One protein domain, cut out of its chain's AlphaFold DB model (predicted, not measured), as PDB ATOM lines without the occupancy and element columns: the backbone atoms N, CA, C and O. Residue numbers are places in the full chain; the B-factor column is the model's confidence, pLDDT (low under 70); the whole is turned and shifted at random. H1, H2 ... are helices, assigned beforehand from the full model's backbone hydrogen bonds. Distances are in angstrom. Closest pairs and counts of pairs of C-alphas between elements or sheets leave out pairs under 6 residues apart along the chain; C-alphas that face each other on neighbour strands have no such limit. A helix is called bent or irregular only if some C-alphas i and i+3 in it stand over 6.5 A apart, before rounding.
ATOM      1  N   ARG A 204     -19.752 -38.632 -47.036       80.44
ATOM      2  CA  ARG A 204     -19.379 -37.824 -48.206       80.44
ATOM      3  C   ARG A 204     -19.042 -36.378 -47.839       80.44
ATOM      4  O   ARG A 204     -18.060 -35.854 -48.351       80.44
ATOM      5  N   LEU A 205     -19.824 -35.757 -46.956       83.56
ATOM      6  CA  LEU A 205     -19.603 -34.383 -46.504       83.56
ATOM      7  C   LEU A 205     -18.451 -34.316 -45.500       83.56
ATOM      8  O   LEU A 205     -17.584 -33.456 -45.640       83.56
ATOM      9  N   LYS A 206     -18.366 -35.289 -44.579       79.31
ATOM     10  CA  LYS A 206     -17.272 -35.394 -43.597       79.31
ATOM     11  C   LYS A 206     -15.884 -35.330 -44.237       79.31
ATOM     12  O   LYS A 206     -14.993 -34.674 -43.716       79.31
ATOM     13  N   ASN A 207     -15.706 -36.008 -45.368       81.50
ATOM     14  CA  ASN A 207     -14.410 -36.102 -46.042       81.50
ATOM     15  C   ASN A 207     -14.134 -34.938 -47.009       81.50
ATOM     16  O   ASN A 207     -13.016 -34.808 -47.511       81.50
ATOM     17  N   ALA A 208     -15.151 -34.142 -47.345       85.81
ATOM     18  CA  ALA A 208     -15.052 -33.100 -48.362       85.81
ATOM     19  C   ALA A 208     -14.938 -31.689 -47.779       85.81
ATOM     20  O   ALA A 208     -14.291 -30.848 -48.408       85.81
ATOM     21  N   LEU A 209     -15.561 -31.448 -46.622       87.81
ATOM     22  CA  LEU A 209     -15.627 -30.142 -45.975       87.81
ATOM     23  C   LEU A 209     -14.308 -29.771 -45.280       87.81
ATOM     24  O   LEU A 209     -13.634 -30.656 -44.743       87.81
ATOM     25  N   PRO A 210     -13.947 -28.476 -45.235       89.38
ATOM     26  CA  PRO A 210     -12.901 -28.009 -44.338       89.38
ATOM     27  C   PRO A 210     -13.328 -28.174 -42.869       89.38
ATOM     28  O   PRO A 210     -14.515 -28.258 -42.554       89.38
ATOM     29  N   GLU A 211     -12.347 -28.228 -41.967       85.38
ATOM     30  CA  GLU A 211     -12.535 -28.617 -40.560       85.38
ATOM     31  C   GLU A 211     -13.607 -27.789 -39.832       85.38
ATOM     32  O   GLU A 211     -14.474 -28.345 -39.164       85.38
ATOM     33  N   ILE A 212     -13.605 -26.465 -40.017       89.19
ATOM     34  CA  ILE A 212     -14.538 -25.552 -39.338       89.19
ATOM     35  C   ILE A 212     -15.989 -25.832 -39.762       89.19
ATOM     36  O   ILE A 212     -16.874 -25.953 -38.916       89.19
ATOM     37  N   GLN A 213     -16.233 -25.983 -41.065       92.19
ATOM     38  CA  GLN A 213     -17.547 -26.299 -41.621       92.19
ATOM     39  C   GLN A 213     -17.977 -27.719 -41.230       92.19
ATOM     40  O   GLN A 213     -19.142 -27.943 -40.915       92.19
ATOM     41  N   ALA A 214     -17.056 -28.686 -41.202       89.50
ATOM     42  CA  ALA A 214     -17.359 -30.047 -40.764       89.50
ATOM     43  C   ALA A 214     -17.800 -30.094 -39.289       89.50
ATOM     44  O   ALA A 214     -18.754 -30.802 -38.956       89.50
ATOM     45  N   ASN A 215     -17.150 -29.311 -38.424       89.62
ATOM     46  CA  ASN A 215     -17.489 -29.219 -37.005       89.62
ATOM     47  C   ASN A 215     -18.861 -28.568 -36.799       89.62
ATOM     48  O   ASN A 215     -19.725 -29.175 -36.169       89.62
ATOM     49  N   LEU A 216     -19.109 -27.405 -37.417       92.81
ATOM     50  CA  LEU A 216     -20.412 -26.736 -37.326       92.81
ATOM     51  C   LEU A 216     -21.541 -27.626 -37.862       92.81
ATOM     52  O   LEU A 216     -22.608 -27.711 -37.260       92.81
ATOM     53  N   LEU A 217     -21.319 -28.312 -38.987       92.69
ATOM     54  CA  LEU A 217     -22.334 -29.204 -39.532       92.69
ATOM     55  C   LEU A 217     -22.606 -30.380 -38.583       92.69
ATOM     56  O   LEU A 217     -23.759 -30.754 -38.404       92.69
ATOM     57  N   SER A 218     -21.579 -30.923 -37.925       91.19
ATOM     58  CA  SER A 218     -21.751 -31.988 -36.926       91.19
ATOM     59  C   SER A 218     -22.599 -31.524 -35.735       91.19
ATOM     60  O   SER A 218     -23.500 -32.245 -35.312       91.19
ATOM     61  N   GLU A 219     -22.387 -30.299 -35.245       92.88
ATOM     62  CA  GLU A 219     -23.231 -29.691 -34.204       92.88
ATOM     63  C   GLU A 219     -24.683 -29.507 -34.663       92.88
ATOM     64  O   GLU A 219     -25.612 -29.762 -33.895       92.88
ATOM     65  N   VAL A 220     -24.900 -29.131 -35.928       94.62
ATOM     66  CA  VAL A 220     -26.246 -29.045 -36.516       94.62
ATOM     67  C   VAL A 220     -26.941 -30.405 -36.496       94.62
ATOM     68  O   VAL A 220     -28.080 -30.483 -36.043       94.62
ATOM     69  N   TYR A 221     -26.279 -31.487 -36.922       90.12
ATOM     70  CA  TYR A 221     -26.885 -32.826 -36.861       90.12
ATOM     71  C   TYR A 221     -27.197 -33.254 -35.427       90.12
ATOM     72  O   TYR A 221     -28.252 -33.837 -35.188       90.12
ATOM     73  N   LEU A 222     -26.333 -32.934 -34.459       90.06
ATOM     74  CA  LEU A 222     -26.631 -33.174 -33.046       90.06
ATOM     75  C   LEU A 222     -27.880 -32.401 -32.604       90.06
ATOM     76  O   LEU A 222     -28.768 -32.979 -31.981       90.06
ATOM     77  N   ALA A 223     -28.000 -31.126 -32.979       91.25
ATOM     78  CA  ALA A 223     -29.182 -30.328 -32.670       91.25
ATOM     79  C   ALA A 223     -30.462 -30.941 -33.265       91.25
ATOM     80  O   ALA A 223     -31.467 -31.045 -32.561       91.25
ATOM     81  N   ILE A 224     -30.421 -31.406 -34.517       89.06
ATOM     82  CA  ILE A 224     -31.555 -32.078 -35.173       89.06
ATOM     83  C   ILE A 224     -31.916 -33.376 -34.441       89.06
ATOM     84  O   ILE A 224     -33.073 -33.567 -34.067       89.06
ATOM     85  N   ASN A 225     -30.926 -34.227 -34.149       85.12
ATOM     86  CA  ASN A 225     -31.124 -35.502 -33.448       85.12
ATOM     87  C   ASN A 225     -31.754 -35.325 -32.056       85.12
ATOM     88  O   ASN A 225     -32.509 -36.182 -31.599       85.12
ATOM     89  N   HIS A 226     -31.479 -34.199 -31.395       89.25
ATOM     90  CA  HIS A 226     -32.051 -33.838 -30.097       89.25
ATOM     91  C   HIS A 226     -33.308 -32.955 -30.188       89.25
ATOM     92  O   HIS A 226     -33.759 -32.429 -29.171       89.25
ATOM     93  N   LYS A 227     -33.899 -32.797 -31.382       90.75
ATOM     94  CA  LYS A 227     -35.099 -31.978 -31.637       90.75
ATOM     95  C   LYS A 227     -34.950 -30.505 -31.231       90.75
ATOM     96  O   LYS A 227     -35.928 -29.819 -30.939       90.75
ATOM     97  N   LEU A 228     -33.725 -29.986 -31.263       94.44
ATOM     98  CA  LEU A 228     -33.397 -28.579 -31.035       94.44
ATOM     99  C   LEU A 228     -33.516 -27.793 -32.354       94.44
ATOM    100  O   LEU A 228     -32.563 -27.175 -32.829       94.44
ATOM    101  N   LEU A 229     -34.702 -27.839 -32.966       94.50
ATOM    102  CA  LEU A 229     -34.946 -27.407 -34.351       94.50
ATOM    103  C   LEU A 229     -34.639 -25.920 -34.583       94.50
ATOM    104  O   LEU A 229     -34.041 -25.549 -35.591       94.50
ATOM    105  N   THR A 230     -34.943 -25.060 -33.609       97.12
ATOM    106  CA  THR A 230     -34.593 -23.634 -33.675       97.12
ATOM    107  C   THR A 230     -33.076 -23.422 -33.745       97.12
ATOM    108  O   THR A 230     -32.619 -22.576 -34.513       97.12
ATOM    109  N   LEU A 231     -32.278 -24.204 -33.003       95.81
ATOM    110  CA  LEU A 231     -30.812 -24.129 -33.062       95.81
ATOM    111  C   LEU A 231     -30.274 -24.692 -34.380       95.81
ATOM    112  O   LEU A 231     -29.392 -24.081 -34.981       95.81
ATOM    113  N   ALA A 232     -30.840 -25.800 -34.864       96.50
ATOM    114  CA  ALA A 232     -30.482 -26.366 -36.161       96.50
ATOM    115  C   ALA A 232     -30.692 -25.350 -37.299       96.50
ATOM    116  O   ALA A 232     -29.789 -25.131 -38.103       96.50
ATOM    117  N   SER A 233     -31.829 -24.647 -37.310       97.50
ATOM    118  CA  SER A 233     -32.126 -23.563 -38.261       97.50
ATOM    119  C   SER A 233     -31.079 -22.440 -38.223       97.50
ATOM    120  O   SER A 233     -30.575 -22.004 -39.264       97.50
ATOM    121  N   MET A 234     -30.677 -21.998 -37.024       97.69
ATOM    122  CA  MET A 234     -29.627 -20.985 -36.868       97.69
ATOM    123  C   MET A 234     -28.258 -21.485 -37.357       97.69
ATOM    124  O   MET A 234     -27.541 -20.744 -38.033       97.69
ATOM    125  N   GLY A 235     -27.903 -22.736 -37.054       97.38
ATOM    126  CA  GLY A 235     -26.645 -23.348 -37.485       97.38
ATOM    127  C   GLY A 235     -26.572 -23.548 -39.002       97.38
ATOM    128  O   GLY A 235     -25.554 -23.235 -39.617       97.38
ATOM    129  N   LEU A 236     -27.674 -23.954 -39.638       97.38
ATOM    130  CA  LEU A 236     -27.785 -24.075 -41.099       97.38
ATOM    131  C   LEU A 236     -27.648 -22.712 -41.795       97.38
ATOM    132  O   LEU A 236     -26.973 -22.601 -42.819       97.38
ATOM    133  N   ARG A 237     -28.189 -21.640 -41.201       97.00
ATOM    134  CA  ARG A 237     -27.955 -20.263 -41.670       97.00
ATOM    135  C   ARG A 237     -26.476 -19.877 -41.599       97.00
ATOM    136  O   ARG A 237     -25.950 -19.289 -42.543       97.00
ATOM    137  N   ALA A 238     -25.815 -20.196 -40.486       96.94
ATOM    138  CA  ALA A 238     -24.391 -19.927 -40.301       96.94
ATOM    139  C   ALA A 238     -23.528 -20.723 -41.293       96.94
ATOM    140  O   ALA A 238     -22.579 -20.171 -41.846       96.94
ATOM    141  N   MET A 239     -23.907 -21.969 -41.600       96.94
ATOM    142  CA  MET A 239     -23.246 -22.790 -42.617       96.94
ATOM    143  C   MET A 239     -23.233 -22.100 -43.983       96.94
ATOM    144  O   MET A 239     -22.187 -22.005 -44.622       96.94
ATOM    145  N   ILE A 240     -24.377 -21.559 -44.418       95.81
ATOM    146  CA  ILE A 240     -24.462 -20.826 -45.689       95.81
ATOM    147  C   ILE A 240     -23.539 -19.601 -45.677       95.81
ATOM    148  O   ILE A 240     -22.880 -19.332 -46.683       95.81
ATOM    149  N   ASP A 241     -23.462 -18.869 -44.561       95.12
ATOM    150  CA  ASP A 241     -22.574 -17.706 -44.452       95.12
ATOM    151  C   ASP A 241     -21.099 -18.101 -44.562       95.12
ATOM    152  O   ASP A 241     -20.360 -17.466 -45.308       95.12
ATOM    153  N   MET A 242     -20.680 -19.180 -43.893       95.06
ATOM    154  CA  MET A 242     -19.303 -19.681 -43.975       95.06
ATOM    155  C   MET A 242     -18.920 -20.039 -45.412       95.06
ATOM    156  O   MET A 242     -17.863 -19.623 -45.887       95.06
ATOM    157  N   VAL A 243     -19.803 -20.741 -46.132       93.94
ATOM    158  CA  VAL A 243     -19.598 -21.061 -47.554       93.94
ATOM    159  C   VAL A 243     -19.501 -19.785 -48.385       93.94
ATOM    160  O   VAL A 243     -18.615 -19.653 -49.225       93.94
ATOM    161  N   CYS A 244     -20.384 -18.814 -48.148       92.44
ATOM    162  CA  CYS A 244     -20.339 -17.539 -48.854       92.44
ATOM    163  C   CYS A 244     -19.015 -16.802 -48.614       92.44
ATOM    164  O   CYS A 244     -18.365 -16.377 -49.566       92.44
ATOM    165  N   VAL A 245     -18.606 -16.659 -47.354       93.06
ATOM    166  CA  VAL A 245     -17.377 -15.953 -46.976       93.06
ATOM    167  C   VAL A 245     -16.150 -16.634 -47.576       93.06
ATOM    168  O   VAL A 245     -15.259 -15.942 -48.064       93.06
ATOM    169  N   GLU A 246     -16.113 -17.965 -47.620       92.38
ATOM    170  CA  GLU A 246     -15.013 -18.704 -48.243       92.38
ATOM    171  C   GLU A 246     -14.926 -18.463 -49.760       92.38
ATOM    172  O   GLU A 246     -13.834 -18.275 -50.291       92.38
ATOM    173  N   GLN A 247     -16.063 -18.432 -50.460       89.69
ATOM    174  CA  GLN A 247     -16.088 -18.326 -51.924       89.69
ATOM    175  C   GLN A 247     -15.961 -16.886 -52.446       89.69
ATOM    176  O   GLN A 247     -15.333 -16.655 -53.478       89.69
ATOM    177  N   VAL A 248     -16.581 -15.905 -51.776       90.31
ATOM    178  CA  VAL A 248     -16.672 -14.511 -52.269       90.31
ATOM    179  C   VAL A 248     -16.090 -13.462 -51.315       90.31
ATOM    180  O   VAL A 248     -16.010 -12.276 -51.671       90.31
ATOM    181  N   GLY A 249     -15.633 -13.887 -50.134       89.19
ATOM    182  CA  GLY A 249     -15.183 -13.020 -49.049       89.19
ATOM    183  C   GLY A 249     -16.335 -12.474 -48.204       89.19
ATOM    184  O   GLY A 249     -17.508 -12.548 -48.576       89.19
ATOM    185  N   ASP A 250     -15.997 -11.882 -47.060       86.44
ATOM    186  CA  ASP A 250     -16.986 -11.226 -46.207       86.44
ATOM    187  C   ASP A 250     -17.337  -9.843 -46.759       86.44
ATOM    188  O   ASP A 250     -16.575  -8.880 -46.642       86.44
ATOM    189  N   LYS A 251     -18.467  -9.767 -47.464       79.06
ATOM    190  CA  LYS A 251     -18.936  -8.542 -48.106       79.06
ATOM    191  C   LYS A 251     -20.430  -8.379 -47.905       79.06
ATOM    192  O   LYS A 251     -21.211  -9.193 -48.392       79.06
ATOM    193  N   GLY A 252     -20.794  -7.279 -47.257       87.81
ATOM    194  CA  GLY A 252     -22.172  -6.818 -47.192       87.81
ATOM    195  C   GLY A 252     -23.127  -7.819 -46.536       87.81
ATOM    196  O   GLY A 252     -22.760  -8.542 -45.613       87.81
ATOM    197  N   ASN A 253     -24.375  -7.836 -46.992       90.62
ATOM    198  CA  ASN A 253     -25.427  -8.697 -46.458       90.62
ATOM    199  C   ASN A 253     -25.556 -10.033 -47.222       90.62
ATOM    200  O   ASN A 253     -25.018 -10.224 -48.310       90.62
ATOM    201  N   PHE A 254     -26.340 -10.962 -46.672       90.69
ATOM    202  CA  PHE A 254     -26.580 -12.288 -47.258       90.69
ATOM    203  C   PHE A 254     -27.038 -12.270 -48.718       90.69
ATOM    204  O   PHE A 254     -26.609 -13.105 -49.513       90.69
ATOM    205  N   ARG A 255     -27.903 -11.322 -49.094       91.12
ATOM    206  CA  ARG A 255     -28.382 -11.216 -50.476       91.12
ATOM    207  C   ARG A 255     -27.241 -10.849 -51.415       91.12
ATOM    208  O   ARG A 255     -27.160 -11.401 -52.509       91.12
ATOM    209  N   GLU A 256     -26.358  -9.952 -50.995       92.44
ATOM    210  CA  GLU A 256     -25.180  -9.554 -51.766       92.44
ATOM    211  C   GLU A 256     -24.200 -10.722 -51.914       92.44
ATOM    212  O   GLU A 256     -23.770 -11.009 -53.033       92.44
ATOM    213  N   LYS A 257     -23.942 -11.459 -50.825       93.12
ATOM    214  CA  LYS A 257     -23.104 -12.666 -50.832       93.12
ATOM    215  C   LYS A 257     -23.639 -13.750 -51.778       93.12
ATOM    216  O   LYS A 257     -22.912 -14.220 -52.651       93.12
ATOM    217  N   LEU A 258     -24.927 -14.092 -51.688       92.81
ATOM    218  CA  LEU A 258     -25.532 -15.090 -52.578       92.81
ATOM    219  C   LEU A 258     -25.598 -14.619 -54.039       92.81
ATOM    220  O   LEU A 258     -25.404 -15.410 -54.961       92.81
ATOM    221  N   THR A 259     -25.832 -13.327 -54.275       92.06
ATOM    222  CA  THR A 259     -25.793 -12.770 -55.636       92.06
ATOM    223  C   THR A 259     -24.384 -12.874 -56.222       92.06
ATOM    224  O   THR A 259     -24.233 -13.137 -57.415       92.06
ATOM    225  N   ALA A 260     -23.344 -12.700 -55.404       92.50
ATOM    226  CA  ALA A 260     -21.965 -12.903 -55.828       92.50
ATOM    227  C   ALA A 260     -21.676 -14.378 -56.161       92.50
ATOM    228  O   ALA A 260     -21.095 -14.638 -57.211       92.50
ATOM    229  N   LEU A 261     -22.159 -15.336 -55.357       91.31
ATOM    230  CA  LEU A 261     -22.075 -16.768 -55.689       91.31
ATOM    231  C   LEU A 261     -22.756 -17.095 -57.023       91.31
ATOM    232  O   LEU A 261     -22.220 -17.862 -57.821       91.31
ATOM    233  N   HIS A 262     -23.919 -16.495 -57.285       92.56
ATOM    234  CA  HIS A 262     -24.621 -16.683 -58.551       92.56
ATOM    235  C   HIS A 262     -23.835 -16.109 -59.739       92.56
ATOM    236  O   HIS A 262     -23.732 -16.756 -60.777       92.56
ATOM    237  N   LYS A 263     -23.230 -14.922 -59.582       92.50
ATOM    238  CA  LYS A 263     -22.370 -14.310 -60.612       92.50
ATOM    239  C   LYS A 263     -21.121 -15.136 -60.926       92.50
ATOM    240  O   LYS A 263     -20.604 -15.023 -62.030       92.50
ATOM    241  N   LEU A 264     -20.645 -15.932 -59.971       89.50
ATOM    242  CA  LEU A 264     -19.556 -16.892 -60.165       89.50
ATOM    243  C   LEU A 264     -20.031 -18.242 -60.728       89.50
ATOM    244  O   LEU A 264     -19.230 -19.165 -60.820       89.50
ATOM    245  N   GLU A 265     -21.318 -18.375 -61.061       89.44
ATOM    246  CA  GLU A 265     -21.943 -19.610 -61.557       89.44
ATOM    247  C   GLU A 265     -21.825 -20.812 -60.598       89.44
ATOM    248  O   GLU A 265     -22.085 -21.950 -60.978       89.44
ATOM    249  N   ILE A 266     -21.505 -20.563 -59.321       87.62
ATOM    250  CA  ILE A 266     -21.442 -21.595 -58.271       87.62
ATOM    251  C   ILE A 266     -22.852 -22.080 -57.917       87.62
ATOM    252  O   ILE A 266     -23.060 -23.255 -57.609       87.62
ATOM    253  N   ILE A 267     -23.826 -21.166 -57.970       91.81
ATOM    254  CA  ILE A 267     -25.245 -21.465 -57.785       91.81
ATOM    255  C   ILE A 267     -26.070 -20.948 -58.965       91.81
ATOM    256  O   ILE A 267     -25.819 -19.882 -59.533       91.81
ATOM    257  N   SER A 268     -27.117 -21.689 -59.307       90.94
ATOM    258  CA  SER A 268     -28.126 -21.278 -60.280       90.94
ATOM    259  C   SER A 268     -29.033 -20.171 -59.730       90.94
ATOM    260  O   SER A 268     -29.213 -20.023 -58.519       90.94
ATOM    261  N   ASN A 269     -29.703 -19.441 -60.626       89.94
ATOM    262  CA  ASN A 269     -30.687 -18.427 -60.231       89.94
ATOM    263  C   ASN A 269     -31.847 -19.029 -59.406       89.94
ATOM    264  O   ASN A 269     -32.384 -18.396 -58.501       89.94
ATOM    265  N   ARG A 270     -32.213 -20.292 -59.671       89.50
ATOM    266  CA  ARG A 270     -33.227 -20.998 -58.877       89.50
ATOM    267  C   ARG A 270     -32.740 -21.252 -57.448       89.50
ATOM    268  O   ARG A 270     -33.485 -21.003 -56.508       89.50
ATOM    269  N   GLN A 271     -31.498 -21.707 -57.286       91.12
ATOM    270  CA  GLN A 271     -30.896 -21.928 -55.966       91.12
ATOM    271  C   GLN A 271     -30.757 -20.625 -55.175       91.12
ATOM    272  O   GLN A 271     -30.986 -20.641 -53.972       91.12
ATOM    273  N   LEU A 272     -30.464 -19.495 -55.828       91.94
ATOM    274  CA  LEU A 272     -30.427 -18.182 -55.175       91.94
ATOM    275  C   LEU A 272     -31.744 -17.867 -54.441       91.94
ATOM    276  O   LEU A 272     -31.719 -17.498 -53.269       91.94
ATOM    277  N   GLY A 273     -32.893 -18.046 -55.104       90.25
ATOM    278  CA  GLY A 273     -34.204 -17.810 -54.487       90.25
ATOM    279  C   GLY A 273     -34.498 -18.753 -53.314       90.25
ATOM    280  O   GLY A 273     -35.002 -18.323 -52.275       90.25
ATOM    281  N   VAL A 274     -34.130 -20.028 -53.453       93.50
ATOM    282  CA  VAL A 274     -34.310 -21.034 -52.396       93.50
ATOM    283  C   VAL A 274     -33.423 -20.725 -51.183       93.50
ATOM    284  O   VAL A 274     -33.916 -20.683 -50.060       93.50
ATOM    285  N   LEU A 275     -32.142 -20.414 -51.393       95.56
ATOM    286  CA  LEU A 275     -31.202 -20.087 -50.316       95.56
ATOM    287  C   LEU A 275     -31.586 -18.803 -49.574       95.56
ATOM    288  O   LEU A 275     -31.446 -18.739 -48.355       95.56
ATOM    289  N   LEU A 276     -32.118 -17.796 -50.274       93.94
ATOM    290  CA  LEU A 276     -32.667 -16.602 -49.626       93.94
ATOM    291  C   LEU A 276     -33.827 -16.941 -48.681       93.94
ATOM    292  O   LEU A 276     -33.928 -16.342 -47.614       93.94
ATOM    293  N   THR A 277     -34.667 -17.909 -49.054       94.00
ATOM    294  CA  THR A 277     -35.783 -18.380 -48.218       94.00
ATOM    295  C   THR A 277     -35.262 -19.094 -46.969       94.00
ATOM    296  O   THR A 277     -35.691 -18.787 -45.860       94.00
ATOM    297  N   VAL A 278     -34.271 -19.975 -47.130       95.62
ATOM    298  CA  VAL A 278     -33.615 -20.668 -46.010       95.62
ATOM    299  C   VAL A 278     -32.956 -19.688 -45.035       95.62
ATOM    300  O   VAL A 278     -33.113 -19.806 -43.820       95.62
ATOM    301  N   ILE A 279     -32.245 -18.681 -45.547       95.94
ATOM    302  CA  ILE A 279     -31.628 -17.651 -44.703       95.94
ATOM    303  C   ILE A 279     -32.690 -16.865 -43.935       95.94
ATOM    304  O   ILE A 279     -32.466 -16.522 -42.774       95.94
ATOM    305  N   ASP A 280     -33.833 -16.572 -44.560       94.06
ATOM    306  CA  ASP A 280     -34.924 -15.866 -43.893       94.06
ATOM    307  C   ASP A 280     -35.542 -16.693 -42.758       94.06
ATOM    308  O   ASP A 280     -35.794 -16.138 -41.685       94.06
ATOM    309  N   ALA A 281     -35.691 -18.009 -42.948       92.81
ATOM    310  CA  ALA A 281     -36.107 -18.936 -41.895       92.81
ATOM    311  C   ALA A 281     -35.114 -18.926 -40.720       92.81
ATOM    312  O   ALA A 281     -35.512 -18.710 -39.576       92.81
ATOM    313  N   GLY A 282     -33.809 -19.017 -40.999       95.38
ATOM    314  CA  GLY A 282     -32.763 -18.900 -39.978       95.38
ATOM    315  C   GLY A 282     -32.759 -17.547 -39.255       95.38
ATOM    316  O   GLY A 282     -32.628 -17.484 -38.033       95.38
ATOM    317  N   ASN A 283     -32.959 -16.445 -39.986       94.69
ATOM    318  CA  ASN A 283     -33.129 -15.109 -39.402       94.69
ATOM    319  C   ASN A 283     -34.379 -15.024 -38.522       94.69
ATOM    320  O   ASN A 283     -34.362 -14.372 -37.477       94.69
ATOM    321  N   ALA A 284     -35.477 -15.652 -38.949       92.88
ATOM    322  CA  ALA A 284     -36.712 -15.702 -38.186       92.88
ATOM    323  C   ALA A 284     -36.522 -16.473 -36.880       92.88
ATOM    324  O   ALA A 284     -36.979 -16.003 -35.839       92.88
ATOM    325  N   SER A 285     -35.805 -17.597 -36.917       96.00
ATOM    326  CA  SER A 285     -35.458 -18.351 -35.715       96.00
ATOM    327  C   SER A 285     -34.575 -17.537 -34.774       96.00
ATOM    328  O   SER A 285     -34.851 -17.485 -33.580       96.00
ATOM    329  N   ALA A 286     -33.568 -16.833 -35.300       90.75
ATOM    330  CA  ALA A 286     -32.630 -16.051 -34.493       90.75
ATOM    331  C   ALA A 286     -33.245 -14.802 -33.838       90.75
ATOM    332  O   ALA A 286     -32.887 -14.458 -32.713       90.75
ATOM    333  N   HIS A 287     -34.140 -14.096 -34.535       92.19
ATOM    334  CA  HIS A 287     -34.570 -12.753 -34.121       92.19
ATOM    335  C   HIS A 287     -36.083 -12.571 -33.975       92.19
ATOM    336  O   HIS A 287     -36.511 -11.638 -33.300       92.19
ATOM    337  N   ARG A 288     -36.904 -13.411 -34.619       93.69
ATOM    338  CA  ARG A 288     -38.371 -13.246 -34.685       93.69
ATOM    339  C   ARG A 288     -39.142 -14.329 -33.920       93.69
ATOM    340  O   ARG A 288     -40.367 -14.315 -33.948       93.69
ATOM    341  N   GLY A 289     -38.449 -15.252 -33.249       87.06
ATOM    342  CA  GLY A 289     -39.068 -16.330 -32.469       87.06
ATOM    343  C   GLY A 289     -39.719 -17.431 -33.313       87.06
ATOM    344  O   GLY A 289     -40.569 -18.162 -32.810       87.06
ATOM    345  N   PHE A 290     -39.350 -17.561 -34.592       92.81
ATOM    346  CA  PHE A 290     -39.858 -18.641 -35.440       92.81
ATOM    347  C   PHE A 290     -39.268 -19.989 -35.012       92.81
ATOM    348  O   PHE A 290     -38.050 -20.179 -35.023       92.81
ATOM    349  N   THR A 291     -40.145 -20.925 -34.660       94.00
ATOM    350  CA  THR A 291     -39.779 -22.300 -34.310       94.00
ATOM    351  C   THR A 291     -40.185 -23.209 -35.470       94.00
ATOM    352  O   THR A 291     -41.383 -23.441 -35.625       94.00
ATOM    353  N   PRO A 292     -39.232 -23.656 -36.307       94.38
ATOM    354  CA  PRO A 292     -39.524 -24.555 -37.418       94.38
ATOM    355  C   PRO A 292     -39.947 -25.931 -36.909       94.38
ATOM    356  O   PRO A 292     -39.507 -26.363 -35.837       94.38
ATOM    357  N   ASP A 293     -40.778 -26.615 -37.688       91.06
ATOM    358  CA  ASP A 293     -41.088 -28.023 -37.453       91.06
ATOM    359  C   ASP A 293     -40.054 -28.966 -38.103       91.06
ATOM    360  O   ASP A 293     -39.064 -28.532 -38.700       91.06
ATOM    361  N   GLU A 294     -40.229 -30.278 -37.922       87.94
ATOM    362  CA  GLU A 294     -39.302 -31.282 -38.464       87.94
ATOM    363  C   GLU A 294     -39.264 -31.235 -40.006       87.94
ATOM    364  O   GLU A 294     -38.187 -31.308 -40.592       87.94
ATOM    365  N   SER A 295     -40.407 -31.003 -40.664       90.94
ATOM    366  CA  SER A 295     -40.496 -30.917 -42.128       90.94
ATOM    367  C   SER A 295     -39.810 -29.665 -42.678       90.94
ATOM    368  O   SER A 295     -39.206 -29.707 -43.756       90.94
ATOM    369  N   ASP A 296     -39.906 -28.545 -41.963       91.75
ATOM    370  CA  ASP A 296     -39.188 -27.315 -42.280       91.75
ATOM    371  C   ASP A 296     -37.674 -27.547 -42.200       91.75
ATOM    372  O   ASP A 296     -36.936 -27.159 -43.110       91.75
ATOM    373  N   ILE A 297     -37.201 -28.201 -41.133       96.69
ATOM    374  CA  ILE A 297     -35.775 -28.486 -40.936       96.69
ATOM    375  C   ILE A 297     -35.235 -29.468 -41.965       96.69
ATOM    376  O   ILE A 297     -34.165 -29.199 -42.507       96.69
ATOM    377  N   ASP A 298     -35.964 -30.535 -42.288       88.31
ATOM    378  CA  ASP A 298     -35.576 -31.473 -43.346       88.31
ATOM    379  C   ASP A 298     -35.397 -30.734 -44.680       88.31
ATOM    380  O   ASP A 298     -34.375 -30.868 -45.354       88.31
ATOM    381  N   THR A 299     -36.342 -29.846 -45.012       90.81
ATOM    382  CA  THR A 299     -36.270 -29.027 -46.229       90.81
ATOM    383  C   THR A 299     -35.055 -28.096 -46.220       90.81
ATOM    384  O   THR A 299     -34.366 -27.943 -47.231       90.81
ATOM    385  N   VAL A 300     -34.779 -27.439 -45.090       94.88
ATOM    386  CA  VAL A 300     -33.633 -26.530 -44.954       94.88
ATOM    387  C   VAL A 300     -32.311 -27.295 -45.042       94.88
ATOM    388  O   VAL A 300     -31.394 -26.850 -45.738       94.88
ATOM    389  N   LEU A 301     -32.217 -28.439 -44.365       93.56
ATOM    390  CA  LEU A 301     -31.043 -29.299 -44.362       93.56
ATOM    391  C   LEU A 301     -30.733 -29.793 -45.779       93.56
ATOM    392  O   LEU A 301     -29.607 -29.598 -46.232       93.56
ATOM    393  N   ASP A 302     -31.726 -30.296 -46.516       90.56
ATOM    394  CA  ASP A 302     -31.575 -30.744 -47.907       90.56
ATOM    395  C   ASP A 302     -30.985 -29.650 -48.809       90.56
ATOM    396  O   ASP A 302     -30.074 -29.885 -49.611       90.56
ATOM    397  N   VAL A 303     -31.482 -28.415 -48.674       94.00
ATOM    398  CA  VAL A 303     -30.985 -27.272 -49.451       94.00
ATOM    399  C   VAL A 303     -29.523 -26.973 -49.118       94.00
ATOM    400  O   VAL A 303     -28.722 -26.721 -50.026       94.00
ATOM    401  N   VAL A 304     -29.162 -26.985 -47.834       95.75
ATOM    402  CA  VAL A 304     -27.793 -26.705 -47.388       95.75
ATOM    403  C   VAL A 304     -26.849 -27.835 -47.789       95.75
ATOM    404  O   VAL A 304     -25.795 -27.561 -48.357       95.75
ATOM    405  N   GLU A 305     -27.222 -29.097 -47.592       91.81
ATOM    406  CA  GLU A 305     -26.438 -30.253 -48.032       91.81
ATOM    407  C   GLU A 305     -26.192 -30.238 -49.542       91.81
ATOM    408  O   GLU A 305     -25.091 -30.556 -50.006       91.81
ATOM    409  N   HIS A 306     -27.192 -29.826 -50.323       91.94
ATOM    410  CA  HIS A 306     -27.047 -29.674 -51.762       91.94
ATOM    411  C   HIS A 306     -26.048 -28.565 -52.125       91.94
ATOM    412  O   HIS A 306     -25.198 -28.771 -52.996       91.94
ATOM    413  N   LEU A 307     -26.099 -27.415 -51.441       93.44
ATOM    414  CA  LEU A 307     -25.107 -26.346 -51.601       93.44
ATOM    415  C   LEU A 307     -23.695 -26.857 -51.278       93.44
ATOM    416  O   LEU A 307     -22.785 -26.700 -52.093       93.44
ATOM    417  N   LEU A 308     -23.518 -27.516 -50.131       94.06
ATOM    418  CA  LEU A 308     -22.230 -28.073 -49.711       94.06
ATOM    419  C   LEU A 308     -21.714 -29.120 -50.702       94.06
ATOM    420  O   LEU A 308     -20.536 -29.123 -51.059       94.06
ATOM    421  N   SER A 309     -22.598 -29.981 -51.204       90.50
ATOM    422  CA  SER A 309     -22.241 -30.981 -52.207       90.50
ATOM    423  C   SER A 309     -21.794 -30.328 -53.514       90.50
ATOM    424  O   SER A 309     -20.779 -30.732 -54.081       90.50
ATOM    425  N   SER A 310     -22.492 -29.279 -53.958       89.75
ATOM    426  CA  SER A 310     -22.134 -28.512 -55.155       89.75
ATOM    427  C   SER A 310     -20.755 -27.861 -55.040       89.75
ATOM    428  O   SER A 310     -19.981 -27.895 -55.993       89.75
ATOM    429  N   VAL A 311     -20.428 -27.311 -53.867       91.31
ATOM    430  CA  VAL A 311     -19.179 -26.569 -53.646       91.31
ATOM    431  C   VAL A 311     -17.991 -27.497 -53.369       91.31
ATOM    432  O   VAL A 311     -16.933 -27.327 -53.971       91.31
ATOM    433  N   TYR A 312     -18.141 -28.498 -52.495       90.75
ATOM    434  CA  TYR A 312     -16.999 -29.272 -51.979       90.75
ATOM    435  C   TYR A 312     -16.897 -30.705 -52.523       90.75
ATOM    436  O   TYR A 312     -15.797 -31.267 -52.558       90.75
ATOM    437  N   VAL A 313     -18.012 -31.318 -52.944       89.06
ATOM    438  CA  VAL A 313     -18.064 -32.749 -53.312       89.06
ATOM    439  C   VAL A 313     -18.039 -32.946 -54.829       89.06
ATOM    440  O   VAL A 313     -17.175 -33.655 -55.354       89.06
ATOM    441  N   HIS A 314     -18.969 -32.322 -55.554       88.94
ATOM    442  CA  HIS A 314     -19.172 -32.541 -56.989       88.94
ATOM    443  C   HIS A 314     -17.956 -32.196 -57.860       88.94
ATOM    444  O   HIS A 314     -17.661 -32.995 -58.751       88.94
ATOM    445  N   PRO A 315     -17.195 -31.105 -57.621       86.75
ATOM    446  CA  PRO A 315     -16.032 -30.789 -58.451       86.75
ATOM    447  C   PRO A 315     -14.980 -31.907 -58.446       86.75
ATOM    448  O   PRO A 315     -14.445 -32.269 -59.495       86.75
ATOM    449  N   LYS A 316     -14.738 -32.521 -57.279       83.69
ATOM    450  CA  LYS A 316     -13.820 -33.662 -57.132       83.69
ATOM    451  C   LYS A 316     -14.377 -34.909 -57.824       83.69
ATOM    452  O   LYS A 316     -13.669 -35.556 -58.591       83.69
ATOM    453  N   GLY A 317     -15.655 -35.220 -57.594       80.88
ATOM    454  CA  GLY A 317     -16.316 -36.383 -58.195       80.88
ATOM    455  C   GLY A 317     -16.362 -36.332 -59.726       80.88
ATOM    456  O   GLY A 317     -16.089 -37.335 -60.380       80.88
ATOM    457  N   ALA A 318     -16.646 -35.161 -60.305       85.56
ATOM    458  CA  ALA A 318     -16.679 -34.964 -61.752       85.56
ATOM    459  C   ALA A 318     -15.290 -35.130 -62.390       85.56
ATOM    460  O   ALA A 318     -15.171 -35.762 -63.440       85.56
ATOM    461  N   ALA A 319     -14.238 -34.619 -61.743       83.81
ATOM    462  CA  ALA A 319     -12.866 -34.775 -62.220       83.81
ATOM    463  C   ALA A 319     -12.413 -36.247 -62.223       83.81
ATOM    464  O   ALA A 319     -11.822 -36.706 -63.200       83.81
TER     465      ALA A 319
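AT A GLANCE: This is residues 204 to 319 of the 331 residues of the protein "DUF4145 domain-containing protein" of Duganella sp. HH105 (UniProt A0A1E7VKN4). The longest helix, H5, runs side by side with H2, which lies in the middle; H1 packs on H2 and makes a loose three-helix bundle with them. H4 crosses H2 and, with H3 beside it, forms a hairpin covering another side of H2. The 116 printed residues include five named helices, H1 to H5 in chain order; the class is all helix. The whole is compact, radius of gyration of the C-alphas 13.6 A, spanning 38 by 29 by 23 A.

HOW THE PARTS SIT: H5, residues 294 to 319, is irregular, only just: C-alphas 311 and 314 are 6.8 A apart. It touches the hub H2, residues 229 to 248, at 28 degrees, closest C-alphas Ser 233 and Ile 297, 6.7 A. H1, residues 211 to 225, forms a hairpin with H2. H4, residues 269 to 287, touches H2 at a steep 49 degrees, closest C-alphas Met 234 and Gly 282, 4.9 A. H3 is residues 254 to 263. O i to N i+4 pairs are within hydrogen-bond range throughout H1 to H4, and 19 of 22 in H5.

IN THESE COORDINATES: H5 measures 35.7 A, H2 28.7 A, H4 27.0 A. C-alpha 211 is at (-12.535, -28.617, -40.560), C-alpha 319 at (-12.866, -34.775, -62.220).

THE WHOLE: The printed part has no cut and no long link; no printed residue is under 70.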